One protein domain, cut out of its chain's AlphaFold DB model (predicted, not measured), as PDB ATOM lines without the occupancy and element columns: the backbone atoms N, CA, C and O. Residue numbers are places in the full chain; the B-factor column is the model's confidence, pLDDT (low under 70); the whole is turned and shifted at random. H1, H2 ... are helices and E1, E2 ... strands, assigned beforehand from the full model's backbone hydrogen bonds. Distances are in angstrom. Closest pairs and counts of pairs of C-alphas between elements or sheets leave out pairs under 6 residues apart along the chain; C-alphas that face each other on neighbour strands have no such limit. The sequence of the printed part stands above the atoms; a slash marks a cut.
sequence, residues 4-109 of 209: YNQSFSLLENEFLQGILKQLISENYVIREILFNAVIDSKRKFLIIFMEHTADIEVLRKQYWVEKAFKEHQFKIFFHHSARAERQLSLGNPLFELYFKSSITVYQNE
ATOM      1  N   TYR A   4     182.404 326.726 349.049       46.94
ATOM      2  CA  TYR A   4     182.110 326.990 347.651       46.94
ATOM      3  C   TYR A   4     181.085 328.126 347.608       46.94
ATOM      4  O   TYR A   4     179.992 328.011 348.157       46.94
ATOM      5  N   ASN A   5     181.465 329.238 346.979       59.00
ATOM      6  CA  ASN A   5     180.615 330.390 346.672       59.00
ATOM      7  C   ASN A   5     179.907 331.040 347.874       59.00
ATOM      8  O   ASN A   5     178.717 330.846 348.104       59.00
ATOM      9  N   GLN A   6     180.630 331.903 348.593       75.75
ATOM     10  CA  GLN A   6     180.006 332.970 349.379       75.75
ATOM     11  C   GLN A   6     179.860 334.211 348.499       75.75
ATOM     12  O   GLN A   6     180.816 334.957 348.292       75.75
ATOM     13  N   SER A   7     178.654 334.447 347.996       85.25
ATOM     14  CA  SER A   7     178.334 335.608 347.155       85.25
ATOM     15  C   SER A   7     177.348 336.539 347.857       85.25
ATOM     16  O   SER A   7     176.435 337.083 347.242       85.25
ATOM     17  N   PHE A   8     177.531 336.751 349.164       87.56
ATOM     18  CA  PHE A   8     176.655 337.615 349.962       87.56
ATOM     19  C   PHE A   8     176.655 339.084 349.523       87.56
ATOM     20  O   PHE A   8     175.727 339.815 349.861       87.56
ATOM     21  N   SER A   9     177.644 339.513 348.732       85.19
ATOM     22  CA  SER A   9     177.632 340.821 348.074       85.19
ATOM     23  C   SER A   9     176.378 341.035 347.219       85.19
ATOM     24  O   SER A   9     175.876 342.152 347.171       85.19
ATOM     25  N   LEU A  10     175.809 339.966 346.644       86.88
ATOM     26  CA  LEU A  10     174.574 340.002 345.849       86.88
ATOM     27  C   LEU A  10     173.340 340.452 346.649       86.88
ATOM     28  O   LEU A  10     172.331 340.821 346.058       86.88
ATOM     29  N   LEU A  11     173.402 340.426 347.984       88.62
ATOM     30  CA  LEU A  11     172.315 340.902 348.845       88.62
ATOM     31  C   LEU A  11     172.239 342.434 348.901       88.62
ATOM     32  O   LEU A  11     171.181 342.967 349.238       88.62
ATOM     33  N   GLU A  12     173.355 343.128 348.633       88.44
ATOM     34  CA  GLU A  12     173.483 344.592 348.756       88.44
ATOM     35  C   GLU A  12     172.987 345.127 350.118       88.44
ATOM     36  O   GLU A  12     172.385 346.194 350.221       88.44
ATOM     37  N   ASN A  13     173.188 344.350 351.190       91.25
ATOM     38  CA  ASN A  13     172.739 344.677 352.542       91.25
ATOM     39  C   ASN A  13     173.765 344.215 353.589       91.25
ATOM     40  O   ASN A  13     173.798 343.042 353.956       91.25
ATOM     41  N   GLU A  14     174.603 345.131 354.080       92.88
ATOM     42  CA  GLU A  14     175.705 344.807 355.003       92.88
ATOM     43  C   GLU A  14     175.233 344.198 356.330       92.88
ATOM     44  O   GLU A  14     175.886 343.296 356.857       92.88
ATOM     45  N   PHE A  15     174.075 344.632 356.837       94.12
ATOM     46  CA  PHE A  15     173.473 344.095 358.058       94.12
ATOM     47  C   PHE A  15     173.227 342.584 357.946       94.12
ATOM     48  O   PHE A  15     173.697 341.810 358.783       94.12
ATOM     49  N   LEU A  16     172.555 342.146 356.877       93.94
ATOM     50  CA  LEU A  16     172.314 340.726 356.629       93.94
ATOM     51  C   LEU A  16     173.600 339.980 356.288       93.94
ATOM     52  O   LEU A  16     173.780 338.859 356.752       93.94
ATOM     53  N   GLN A  17     174.520 340.582 355.535       94.19
ATOM     54  CA  GLN A  17     175.809 339.946 355.253       94.19
ATOM     55  C   GLN A  17     176.577 339.620 356.542       94.19
ATOM     56  O   GLN A  17     177.138 338.530 356.654       94.19
ATOM     57  N   GLY A  18     176.597 340.544 357.509       93.81
ATOM     58  CA  GLY A  18     177.221 340.336 358.815       93.81
ATOM     59  C   GLY A  18     176.571 339.188 359.585       93.81
ATOM     60  O   GLY A  18     177.267 338.275 360.023       93.81
ATOM     61  N   ILE A  19     175.237 339.185 359.657       95.00
ATOM     62  CA  ILE A  19     174.476 338.126 360.332       95.00
ATOM     63  C   ILE A  19     174.724 336.764 359.689       95.00
ATOM     64  O   ILE A  19     175.027 335.809 360.392       95.00
ATOM     65  N   LEU A  20     174.638 336.642 358.363       94.00
ATOM     66  CA  LEU A  20     174.803 335.345 357.698       94.00
ATOM     67  C   LEU A  20     176.213 334.783 357.885       94.00
ATOM     68  O   LEU A  20     176.364 333.585 358.122       94.00
ATOM     69  N   LYS A  21     177.239 335.642 357.848       92.50
ATOM     70  CA  LYS A  21     178.619 335.249 358.175       92.50
ATOM     71  C   LYS A  21     178.727 334.752 359.617       92.50
ATOM     72  O   LYS A  21     179.349 333.716 359.844       92.50
ATOM     73  N   GLN A  22     178.099 335.454 360.561       92.69
ATOM     74  CA  GLN A  22     178.062 335.050 361.963       92.69
ATOM     75  C   GLN A  22     177.367 333.694 362.133       92.69
ATOM     76  O   GLN A  22     177.961 332.789 362.711       92.69
ATOM     77  N   LEU A  23     176.181 333.501 361.550       92.94
ATOM     78  CA  LEU A  23     175.443 332.237 361.639       92.94
ATOM     79  C   LEU A  23     176.256 331.055 361.095       92.94
ATOM     80  O   LEU A  23     176.284 329.987 361.698       92.94
ATOM     81  N   ILE A  24     176.972 331.246 359.985       90.69
ATOM     82  CA  ILE A  24     177.857 330.205 359.441       90.69
ATOM     83  C   ILE A  24     179.024 329.904 360.395       90.69
ATOM     84  O   ILE A  24     179.469 328.762 360.474       90.69
ATOM     85  N   SER A  25     179.523 330.906 361.126       87.81
ATOM     86  CA  SER A  25     180.622 330.734 362.086       87.81
ATOM     87  C   SER A  25     180.197 330.133 363.433       87.81
ATOM     88  O   SER A  25     181.003 329.473 364.079       87.81
ATOM     89  N   GLU A  26     178.938 330.309 363.842       87.12
ATOM     90  CA  GLU A  26     178.388 329.866 365.134       87.12
ATOM     91  C   GLU A  26     177.965 328.384 365.157       87.12
ATOM     92  O   GLU A  26     177.220 327.957 366.033       87.12
ATOM     93  N   ASN A  27     178.462 327.574 364.217       78.94
ATOM     94  CA  ASN A  27     178.167 326.143 364.073       78.94
ATOM     95  C   ASN A  27     176.703 325.791 363.755       78.94
ATOM     96  O   ASN A  27     176.316 324.629 363.897       78.94
ATOM     97  N   TYR A  28     175.896 326.729 363.254       90.81
ATOM     98  CA  TYR A  28     174.629 326.347 362.637       90.81
ATOM     99  C   TYR A  28     174.892 325.516 361.380       90.81
ATOM    100  O   TYR A  28     175.638 325.923 360.483       90.81
ATOM    101  N   VAL A  29     174.237 324.358 361.272       92.69
ATOM    102  CA  VAL A  29     174.361 323.492 360.092       92.69
ATOM    103  C   VAL A  29     173.455 324.019 358.980       92.69
ATOM    104  O   VAL A  29     172.367 323.503 358.718       92.69
ATOM    105  N   ILE A  30     173.910 325.100 358.343       94.06
ATOM    106  CA  ILE A  30     173.287 325.691 357.158       94.06
ATOM    107  C   ILE A  30     173.800 324.941 355.931       94.06
ATOM    108  O   ILE A  30     175.010 324.883 355.685       94.06
ATOM    109  N   ARG A  31     172.874 324.381 355.152       93.06
ATOM    110  CA  ARG A  31     173.173 323.652 353.917       93.06
ATOM    111  C   ARG A  31     173.291 324.587 352.721       93.06
ATOM    112  O   ARG A  31     174.259 324.499 351.970       93.06
ATOM    113  N   GLU A  32     172.320 325.474 352.545       93.00
ATOM    114  CA  GLU A  32     172.239 326.369 351.390       93.00
ATOM    115  C   GLU A  32     171.453 327.634 351.753       93.00
ATOM    116  O   GLU A  32     170.536 327.587 352.576       93.00
ATOM    117  N   ILE A  33     171.814 328.765 351.144       93.88
ATOM    118  CA  ILE A  33     171.054 330.015 351.221       93.88
ATOM    119  C   ILE A  33     170.752 330.496 349.804       93.88
ATOM    120  O   ILE A  33     171.664 330.694 348.996       93.88
ATOM    121  N   LEU A  34     169.472 330.732 349.534       92.00
ATOM    122  CA  LEU A  34     168.975 331.298 348.287       92.00
ATOM    123  C   LEU A  34     168.480 332.725 348.509       92.00
ATOM    124  O   LEU A  34     167.888 333.040 349.541       92.00
ATOM    125  N   PHE A  35     168.688 333.576 347.514       91.19
ATOM    126  CA  PHE A  35     168.235 334.959 347.504       91.19
ATOM    127  C   PHE A  35     167.331 335.217 346.302       91.19
ATOM    128  O   PHE A  35     167.706 334.920 345.171       91.19
ATOM    129  N   ASN A  36     166.164 335.812 346.542       88.44
ATOM    130  CA  ASN A  36     165.223 336.220 345.508       88.44
ATOM    131  C   ASN A  36     164.920 337.718 345.596       88.44
ATOM    132  O   ASN A  36     164.490 338.201 346.644       88.44
ATOM    133  N   ALA A  37     165.073 338.436 344.486       80.44
ATOM    134  CA  ALA A  37     164.756 339.862 344.383       80.44
ATOM    135  C   ALA A  37     163.588 340.180 343.424       80.44
ATOM    136  O   ALA A  37     163.298 341.350 343.200       80.44
ATOM    137  N   VAL A  38     162.962 339.171 342.803       63.09
ATOM    138  CA  VAL A  38     162.241 339.335 341.524       63.09
ATOM    139  C   VAL A  38     160.714 339.277 341.654       63.09
ATOM    140  O   VAL A  38     160.016 339.849 340.823       63.09
ATOM    141  N   ILE A  39     160.162 338.602 342.666       59.50
ATOM    142  CA  ILE A  39     158.729 338.224 342.660       59.50
ATOM    143  C   ILE A  39     157.793 339.407 342.937       59.50
ATOM    144  O   ILE A  39     156.700 339.474 342.388       59.50
ATOM    145  N   ASP A  40     158.232 340.357 343.755       58.03
ATOM    146  CA  ASP A  40     157.567 341.638 343.974       58.03
ATOM    147  C   ASP A  40     158.675 342.678 344.126       58.03
ATOM    148  O   ASP A  40     159.509 342.563 345.020       58.03
ATOM    149  N   SER A  41     158.683 343.697 343.263       57.28
ATOM    150  CA  SER A  41     159.631 344.826 343.299       57.28
ATOM    151  C   SER A  41     159.821 345.464 344.686       57.28
ATOM    152  O   SER A  41     160.804 346.168 344.909       57.28
ATOM    153  N   LYS A  42     158.895 345.229 345.624       66.38
ATOM    154  CA  LYS A  42     158.922 345.769 346.984       66.38
ATOM    155  C   LYS A  42     159.569 344.851 348.021       66.38
ATOM    156  O   LYS A  42     159.880 345.337 349.105       66.38
ATOM    157  N   ARG A  43     159.735 343.549 347.757       74.50
ATOM    158  CA  ARG A  43     160.160 342.575 348.777       74.50
ATOM    159  C   ARG A  43     161.244 341.641 348.268       74.50
ATOM    160  O   ARG A  43     161.101 340.966 347.254       74.50
ATOM    161  N   LYS A  44     162.311 341.562 349.056       87.25
ATOM    162  CA  LYS A  44     163.418 340.629 348.873       87.25
ATOM    163  C   LYS A  44     163.183 339.405 349.757       87.25
ATOM    164  O   LYS A  44     162.684 339.533 350.875       87.25
ATOM    165  N   PHE A  45     163.548 338.219 349.288       87.75
ATOM    166  CA  PHE A  45     163.410 336.981 350.049       87.75
ATOM    167  C   PHE A  45     164.768 336.327 350.238       87.75
ATOM    168  O   PHE A  45     165.552 336.215 349.298       87.75
ATOM    169  N   LEU A  46     165.022 335.869 351.456       91.75
ATOM    170  CA  LEU A  46     166.162 335.030 351.776       91.75
ATOM    171  C   LEU A  46     165.640 333.689 352.274       91.75
ATOM    172  O   LEU A  46     164.853 333.651 353.213       91.75
ATOM    173  N   ILE A  47     166.064 332.601 351.652       91.50
ATOM    174  CA  ILE A  47     165.623 331.249 351.982       91.50
ATOM    175  C   ILE A  47     166.831 330.483 352.500       91.50
ATOM    176  O   ILE A  47     167.800 330.288 351.773       91.50
ATOM    177  N   ILE A  48     166.781 330.070 353.759       93.69
ATOM    178  CA  ILE A  48     167.871 329.422 354.482       93.69
ATOM    179  C   ILE A  48     167.471 327.972 354.755       93.69
ATOM    180  O   ILE A  48     166.488 327.708 355.455       93.69
ATOM    181  N   PHE A  49     168.246 327.029 354.222       92.94
ATOM    182  CA  PHE A  49     168.075 325.604 354.495       92.94
ATOM    183  C   PHE A  49     169.022 325.141 355.584       92.94
ATOM    184  O   PHE A  49     170.231 325.374 355.513       92.94
ATOM    185  N   MET A  50     168.464 324.463 356.577       93.81
ATOM    186  CA  MET A  50     169.190 323.985 357.744       93.81
ATOM    187  C   MET A  50     168.860 322.525 358.033       93.81
ATOM    188  O   MET A  50     167.762 322.053 357.738       93.81
ATOM    189  N   GLU A  51     169.791 321.816 358.661       93.19
ATOM    190  CA  GLU A  51     169.600 320.403 359.015       93.19
ATOM    191  C   GLU A  51     168.897 320.200 360.362       93.19
ATOM    192  O   GLU A  51     168.303 319.152 360.605       93.19
ATOM    193  N   HIS A  52     168.930 321.192 361.252       92.38
ATOM    194  CA  HIS A  52     168.374 321.061 362.597       92.38
ATOM    195  C   HIS A  52     167.120 321.917 362.765       92.38
ATOM    196  O   HIS A  52     167.154 323.144 362.703       92.38
ATOM    197  N   THR A  53     165.986 321.259 363.006       87.94
ATOM    198  CA  THR A  53     164.695 321.928 363.232       87.94
ATOM    199  C   THR A  53     164.671 322.757 364.512       87.94
ATOM    200  O   THR A  53     164.019 323.796 364.536       87.94
ATOM    201  N   ALA A  54     165.394 322.340 365.555       89.25
ATOM    202  CA  ALA A  54     165.492 323.095 366.804       89.25
ATOM    203  C   ALA A  54     166.112 324.486 366.577       89.25
ATOM    204  O   ALA A  54     165.556 325.490 367.024       89.25
ATOM    205  N   ASP A  55     167.197 324.551 365.804       92.12
ATOM    206  CA  ASP A  55     167.878 325.804 365.468       92.12
ATOM    207  C   ASP A  55     166.983 326.732 364.647       92.12
ATOM    208  O   ASP A  55     166.938 327.936 364.894       92.12
ATOM    209  N   ILE A  56     166.216 326.170 363.706       90.25
ATOM    210  CA  ILE A  56     165.243 326.926 362.909       90.25
ATOM    211  C   ILE A  56     164.250 327.660 363.819       90.25
ATOM    212  O   ILE A  56     163.992 328.848 363.624       90.25
ATOM    213  N   GLU A  57     163.700 326.976 364.822       86.75
ATOM    214  CA  GLU A  57     162.714 327.566 365.733       86.75
ATOM    215  C   GLU A  57     163.316 328.632 366.657       86.75
ATOM    216  O   GLU A  57     162.630 329.593 367.019       86.75
ATOM    217  N   VAL A  58     164.597 328.505 367.009       90.56
ATOM    218  CA  VAL A  58     165.340 329.540 367.740       90.56
ATOM    219  C   VAL A  58     165.574 330.757 366.848       90.56
ATOM    220  O   VAL A  58     165.250 331.879 367.242       90.56
ATOM    221  N   LEU A  59     166.090 330.553 365.635       92.06
ATOM    222  CA  LEU A  59     166.439 331.634 364.713       92.06
ATOM    223  C   LEU A  59     165.222 332.441 364.271       92.06
ATOM    224  O   LEU A  59     165.294 333.665 364.229       92.06
ATOM    225  N   ARG A  60     164.081 331.787 364.034       88.12
ATOM    226  CA  ARG A  60     162.815 332.454 363.680       88.12
ATOM    227  C   ARG A  60     162.376 333.518 364.687       88.12
ATOM    228  O   ARG A  60     161.678 334.452 364.303       88.12
ATOM    229  N   LYS A  61     162.759 333.376 365.958       87.38
ATOM    230  CA  LYS A  61     162.373 334.280 367.053       87.38
ATOM    231  C   LYS A  61     163.396 335.386 367.306       87.38
ATOM    232  O   LYS A  61     163.182 336.219 368.182       87.38
ATOM    233  N   GLN A  62     164.514 335.389 366.584       92.12
ATOM    234  CA  GLN A  62     165.565 336.374 366.784       92.12
ATOM    235  C   GLN A  62     165.126 337.753 366.294       92.12
ATOM    236  O   GLN A  62     164.557 337.899 365.213       92.12
ATOM    237  N   TYR A  63     165.474 338.784 367.065       93.12
ATOM    238  CA  TYR A  63     165.125 340.176 366.768       93.12
ATOM    239  C   TYR A  63     165.564 340.621 365.364       93.12
ATOM    240  O   TYR A  63     164.866 341.374 364.684       93.12
ATOM    241  N   TRP A  64     166.708 340.123 364.891       95.12
ATOM    242  CA  TRP A  64     167.231 340.493 363.582       95.12
ATOM    243  C   TRP A  64     166.335 340.037 362.422       95.12
ATOM    244  O   TRP A  64     166.333 340.697 361.387       95.12
ATOM    245  N   VAL A  65     165.559 338.958 362.587       91.56
ATOM    246  CA  VAL A  65     164.623 338.464 361.562       91.56
ATOM    247  C   VAL A  65     163.495 339.470 361.360       91.56
ATOM    248  O   VAL A  65     163.163 339.830 360.231       91.56
ATOM    249  N   GLU A  66     162.940 339.978 362.457       88.38
ATOM    250  CA  GLU A  66     161.919 341.021 362.421       88.38
ATOM    251  C   GLU A  66     162.484 342.332 361.860       88.38
ATOM    252  O   GLU A  66     161.859 342.973 361.009       88.38
ATOM    253  N   LYS A  67     163.700 342.696 362.281       92.62
ATOM    254  CA  LYS A  67     164.421 343.872 361.783       92.62
ATOM    255  C   LYS A  67     164.676 343.803 360.274       92.62
ATOM    256  O   LYS A  67     164.439 344.782 359.569       92.62
ATOM    257  N   ALA A  68     165.096 342.643 359.765       91.81
ATOM    258  CA  ALA A  68     165.312 342.407 358.338       91.81
ATOM    259  C   ALA A  68     164.052 342.712 357.518       91.81
ATOM    260  O   ALA A  68     164.136 343.349 356.466       91.81
ATOM    261  N   PHE A  69     162.881 342.335 358.030       87.69
ATOM    262  CA  PHE A  69     161.619 342.620 357.364       87.69
ATOM    263  C   PHE A  69     161.228 344.098 357.466       87.69
ATOM    264  O   PHE A  69     160.980 344.734 356.443       87.69
ATOM    265  N   LYS A  70     161.200 344.663 358.679       87.56
ATOM    266  CA  LYS A  70     160.702 346.029 358.916       87.56
ATOM    267  C   LYS A  70     161.582 347.108 358.288       87.56
ATOM    268  O   LYS A  70     161.062 348.027 357.665       87.56
ATOM    269  N   GLU A  71     162.896 346.995 358.449       91.75
ATOM    270  CA  GLU A  71     163.841 348.050 358.063       91.75
ATOM    271  C   GLU A  71     164.449 347.819 356.679       91.75
ATOM    272  O   GLU A  71     164.787 348.775 355.986       91.75
ATOM    273  N   HIS A  72     164.568 346.560 356.249       89.19
ATOM    274  CA  HIS A  72     165.270 346.213 355.009       89.19
ATOM    275  C   HIS A  72     164.384 345.542 353.954       89.19
ATOM    276  O   HIS A  72     164.870 345.262 352.860       89.19
ATOM    277  N   GLN A  73     163.100 345.301 354.247       87.81
ATOM    278  CA  GLN A  73     162.151 344.636 353.342       87.81
ATOM    279  C   GLN A  73     162.606 343.233 352.895       87.81
ATOM    280  O   GLN A  73     162.212 342.742 351.832       87.81
ATOM    281  N   PHE A  74     163.425 342.571 353.719       88.94
ATOM    282  CA  PHE A  74     163.824 341.181 353.537       88.94
ATOM    283  C   PHE A  74     162.912 340.266 354.343       88.94
ATOM    284  O   PHE A  74     162.891 340.306 355.571       88.94
ATOM    285  N   LYS A  75     162.197 339.379 353.657       87.00
ATOM    286  CA  LYS A  75     161.510 338.266 354.304       87.00
ATOM    287  C   LYS A  75     162.456 337.071 354.382       87.00
ATOM    288  O   LYS A  75     162.978 336.624 353.362       87.00
ATOM    289  N   ILE A  76     162.664 336.558 355.591       89.25
ATOM    290  CA  ILE A  76     163.550 335.422 355.839       89.25
ATOM    291  C   ILE A  76     162.717 334.154 356.009       89.25
ATOM    292  O   ILE A  76     161.800 334.102 356.829       89.25
ATOM    293  N   PHE A  77     163.057 333.127 355.246       88.19
ATOM    294  CA  PHE A  77     162.494 331.794 355.340       88.19
ATOM    295  C   PHE A  77     163.530 330.826 355.873       88.19
ATOM    296  O   PHE A  77     164.650 330.773 355.377       88.19
ATOM    297  N   PHE A  78     163.129 330.026 356.851       90.19
ATOM    298  CA  PHE A  78     163.932 328.923 357.357       90.19
ATOM    299  C   PHE A  78     163.217 327.612 357.055       90.19
ATOM    300  O   PHE A  78     162.066 327.430 357.476       90.19
ATOM    301  N   HIS A  79     163.907 326.700 356.373       89.12
ATOM    302  CA  HIS A  79     163.404 325.364 356.073       89.12
ATOM    303  C   HIS A  79     164.365 324.287 356.541       89.12
ATOM    304  O   HIS A  79     165.580 324.398 356.407       89.12
ATOM    305  N   HIS A  80     163.783 323.191 357.011       91.00
ATOM    306  CA  HIS A  80     164.524 321.959 357.190       91.00
ATOM    307  C   HIS A  80     164.849 321.354 355.818       91.00
ATOM    308  O   HIS A  80     163.924 321.111 355.032       91.00
ATOM    309  N   SER A  81     166.126 321.087 355.540       91.12
ATOM    310  CA  SER A  81     166.614 320.648 354.226       91.12
ATOM    311  C   SER A  81     165.846 319.444 353.677       91.12
ATOM    312  O   SER A  81     165.264 319.526 352.596       91.12
ATOM    313  N   ALA A  82     165.744 318.352 354.443       89.62
ATOM    314  CA  ALA A  82     165.082 317.133 353.966       89.62
ATOM    315  C   ALA A  82     163.575 317.334 353.716       89.62
ATOM    316  O   ALA A  82     162.979 316.705 352.839       89.62
ATOM    317  N   ARG A  83     162.934 318.241 354.469       87.62
ATOM    318  CA  ARG A  83     161.526 318.585 354.230       87.62
ATOM    319  C   ARG A  83     161.382 319.377 352.936       87.62
ATOM    320  O   ARG A  83     160.464 319.092 352.172       87.62
ATOM    321  N   ALA A  84     162.269 320.337 352.689       87.25
ATOM    322  CA  ALA A  84     162.270 321.097 351.447       87.25
ATOM    323  C   ALA A  84     162.477 320.176 350.232       87.25
ATOM    324  O   ALA A  84     161.700 320.235 349.286       87.25
ATOM    325  N   GLU A  85     163.434 319.249 350.288       88.00
ATOM    326  CA  GLU A  85     163.656 318.268 349.214       88.00
ATOM    327  C   GLU A  85     162.420 317.401 348.949       88.00
ATOM    328  O   GLU A  85     162.046 317.175 347.795       88.00
ATOM    329  N   ARG A  86     161.735 316.955 350.009       87.62
ATOM    330  CA  ARG A  86     160.474 316.216 349.878       87.62
ATOM    331  C   ARG A  86     159.382 317.064 349.226       87.62
ATOM    332  O   ARG A  86     158.682 316.584 348.346       87.62
ATOM    333  N   GLN A  87     159.215 318.316 349.634       85.25
ATOM    334  CA  GLN A  87     158.185 319.180 349.050       85.25
ATOM    335  C   GLN A  87     158.490 319.506 347.575       85.25
ATOM    336  O   GLN A  87     157.583 319.513 346.742       85.25
ATOM    337  N   LEU A  88     159.769 319.662 347.219       84.56
ATOM    338  CA  LEU A  88     160.209 319.807 345.831       84.56
ATOM    339  C   LEU A  88     159.917 318.545 345.010       84.56
ATOM    340  O   LEU A  88     159.505 318.626 343.849       84.56
ATOM    341  N   SER A  89     160.133 317.361 345.591       85.62
ATOM    342  CA  SER A  89     159.878 316.098 344.897       85.62
ATOM    343  C   SER A  89     158.389 315.889 344.606       85.62
ATOM    344  O   SER A  89     158.071 315.358 343.540       85.62
ATOM    345  N   LEU A  90     157.516 316.397 345.483       87.19
ATOM    346  CA  LEU A  90     156.060 316.392 345.336       87.19
ATOM    347  C   LEU A  90     155.525 317.443 344.354       87.19
ATOM    348  O   LEU A  90     154.386 317.323 343.931       87.19
ATOM    349  N   GLY A  91     156.323 318.437 343.948       86.19
ATOM    350  CA  GLY A  91     155.863 319.499 343.043       86.19
ATOM    351  C   GLY A  91     155.104 320.630 343.741       86.19
ATOM    352  O   GLY A  91     154.283 321.282 343.106       86.19
ATOM    353  N   ASN A  92     155.378 320.868 345.025       84.94
ATOM    354  CA  ASN A  92     154.753 321.941 345.799       84.94
ATOM    355  C   ASN A  92     154.984 323.330 345.141       84.94
ATOM    356  O   ASN A  92     156.115 323.606 344.726       84.94
ATOM    357  N   PRO A  93     153.972 324.220 345.064       80.19
ATOM    358  CA  PRO A  93     154.053 325.515 344.372       80.19
ATOM    359  C   PRO A  93     155.067 326.516 344.943       80.19
ATOM    360  O   PRO A  93     155.540 327.378 344.201       80.19
ATOM    361  N   LEU A  94     155.450 326.404 346.224       78.06
ATOM    362  CA  LEU A  94     156.436 327.296 346.857       78.06
ATOM    363  C   LEU A  94     157.742 327.377 346.052       78.06
ATOM    364  O   LEU A  94     158.353 328.440 345.953       78.06
ATOM    365  N   PHE A  95     158.151 326.266 345.441       75.94
ATOM    366  CA  PHE A  95     159.397 326.170 344.684       75.94
ATOM    367  C   PHE A  95     159.333 326.929 343.356       75.94
ATOM    368  O   PHE A  95     160.299 327.595 342.985       75.94
ATOM    369  N   GLU A  96     158.205 326.874 342.653       73.94
ATOM    370  CA  GLU A  96     158.027 327.648 341.422       73.94
ATOM    371  C   GLU A  96     157.948 329.140 341.725       73.94
ATOM    372  O   GLU A  96     158.566 329.943 341.026       73.94
ATOM    373  N   LEU A  97     157.222 329.497 342.788       74.94
ATOM    374  CA  LEU A  97     157.013 330.889 343.146       74.94
ATOM    375  C   LEU A  97     158.312 331.531 343.628       74.94
ATOM    376  O   LEU A  97     158.702 332.564 343.096       74.94
ATOM    377  N   TYR A  98     158.991 330.908 344.598       76.94
ATOM    378  CA  TYR A  98     160.131 331.512 345.284       76.94
ATOM    379  C   TYR A  98     161.500 331.027 344.804       76.94
ATOM    380  O   TYR A  98     162.455 331.799 344.826       76.94
ATOM    381  N   PHE A  99     161.663 329.770 344.390       78.62
ATOM    382  CA  PHE A  99     163.014 329.211 344.220       78.62
ATOM    383  C   PHE A  99     163.512 329.349 342.788       78.62
ATOM    384  O   PHE A  99     164.692 329.611 342.580       78.62
ATOM    385  N   LYS A 100     162.618 329.257 341.800       78.56
ATOM    386  CA  LYS A 100     162.976 329.360 340.379       78.56
ATOM    387  C   LYS A 100     163.696 330.650 340.005       78.56
ATOM    388  O   LYS A 100     164.582 330.628 339.157       78.56
ATOM    389  N   SER A 101     163.309 331.762 340.613       77.94
ATOM    390  CA  SER A 101     163.917 333.079 340.397       77.94
ATOM    391  C   SER A 101     164.974 333.431 341.448       77.94
ATOM    392  O   SER A 101     165.462 334.559 341.467       77.94
ATOM    393  N   SER A 102     165.332 332.481 342.318       85.94
ATOM    394  CA  SER A 102     166.380 332.685 343.310       85.94
ATOM    395  C   SER A 102     167.767 332.385 342.754       85.94
ATOM    396  O   SER A 102     167.947 331.519 341.901       85.94
ATOM    397  N   ILE A 103     168.763 333.052 343.323       88.25
ATOM    398  CA  ILE A 103     170.181 332.761 343.128       88.25
ATOM    399  C   ILE A 103     170.773 332.184 344.416       88.25
ATOM    400  O   ILE A 103     170.449 332.641 345.513       88.25
ATOM    401  N   THR A 104     171.644 331.184 344.300       90.31
ATOM    402  CA  THR A 104     172.371 330.636 345.453       90.31
ATOM    403  C   THR A 104     173.456 331.622 345.884       90.31
ATOM    404  O   THR A 104     174.342 331.953 345.099       90.31
ATOM    405  N   VAL A 105     173.393 332.093 347.131       92.06
ATOM    406  CA  VAL A 105     174.386 333.026 347.710       92.06
ATOM    407  C   VAL A 105     175.351 332.344 348.678       92.06
ATOM    408  O   VAL A 105     176.381 332.924 349.022       92.06
ATOM    409  N   TYR A 106     175.019 331.127 349.112       92.19
ATOM    410  CA  TYR A 106     175.875 330.266 349.922       92.19
ATOM    411  C   TYR A 106     175.495 328.800 349.734       92.19
ATOM    412  O   TYR A 106     174.311 328.465 349.775       92.19
ATOM    413  N   GLN A 107     176.497 327.928 349.626       91.56
ATOM    414  CA  GLN A 107     176.330 326.481 349.685       91.56
ATOM    415  C   GLN A 107     177.437 325.863 350.544       91.56
ATOM    416  O   GLN A 107     178.624 326.145 350.375       91.56
ATOM    417  N   ASN A 108     177.049 325.000 351.475       89.94
ATOM    418  CA  ASN A 108     177.995 324.268 352.302       89.94
ATOM    419  C   ASN A 108     178.611 323.108 351.504       89.94
ATOM    420  O   ASN A 108     177.894 322.273 350.952       89.94
ATOM    421  N   GLU A 109     179.945 323.046 351.465       84.81
ATOM    422  CA  GLU A 109     180.716 322.099 350.641       84.81
ATOM    423  C   GLU A 109     180.466 320.628 350.959       84.81
ATOM    424  O   GLU A 109     180.644 319.773 350.092       84.81
TER     425      GLU A 109
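What this domain is: This is residues 4 to 109 of the 209 residues of an uncharacterized protein of Chryseobacterium sp. (strain P1-3) (UniProt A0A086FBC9). A twisted sheet of four strands runs through the middle of the domain, with H1, H3 and H4 on one face and H5 on the opposite face. H5 stands up from the sheet, and H6 folds back to graze it; H2, the longest helix, also only grazes the sheet. The printed part has 106 residues, with six named helices and four named strands in the order H1 H2 E1 E2 H3 H4 E3 H5 H6 E4. The mixed sheet has the order E3 E2 E1 E4, and the class is mixed, helices and strands. The whole is compact, with a radius of gyration of the C-alphas of 13.1 A and spans of 35 by 33 by 28 A.

Where its parts are: E1, residues 30 to 40, is 26.0 A long, begins at C-alpha 30 (173.287, 325.691, 357.158) and bends by 59 degrees at residue 37. E2 is residues 43 to 50, 22.5 A; E3 is residues 74 to 80, 19.6 A; E4 is residues 103 to 107, ending at C-alpha 107 (176.330, 326.481, 349.685). H1 is residues 8 to 11, beginning at C-alpha 8 (176.655, 337.615, 349.962), and H2 is residues 14 to 25, 16.5 A. H3 is residues 53 to 59, H4 residues 63 to 72, H5 residues 81 to 90 and H6 residues 93 to 99.

How they stand to each other: E1 and E2 form an antiparallel hairpin at 162 degrees, with N 34 and O 47 2.8 A apart. E4 is antiparallel to E1, with N 35 and O 103 2.8 A apart. E3 is parallel to E2 at 22 degrees, with N 77 and O 46 2.8 A apart. E2, H3 H4, E3 is a strand-helix-strand unit, two parallel neighbour strands with helices between, and its crossover is right-handed. E3, H5 H6, E4 is a split unit, with E2 and E1 between its strands, also right-handed. H3, at a height over the sheet of 8.8 A, runs along the strands; the C-alphas of Ile 56 and Phe 78 are its closest to E3, 6.0 A. H4 lies over none of the strands. H1 and H2 only just touch, only at the corner, with 3 pairs of C-alphas within 8 A, the closest Phe 8 and Gln 17, 5.8 A. Every O i to N i+4 pair is within hydrogen-bond range in H2, H3, H4, H5 and H6; H1 is too short for one.

The domain as a whole: The C-alphas farthest apart are those of Glu 14 and Leu 90, 35.9 A. The printed part has no cut, and its links between named elements are tight. The mean pLDDT of the printed part is 86.4; residues 4 to 5 and 38 to 42 are under 70.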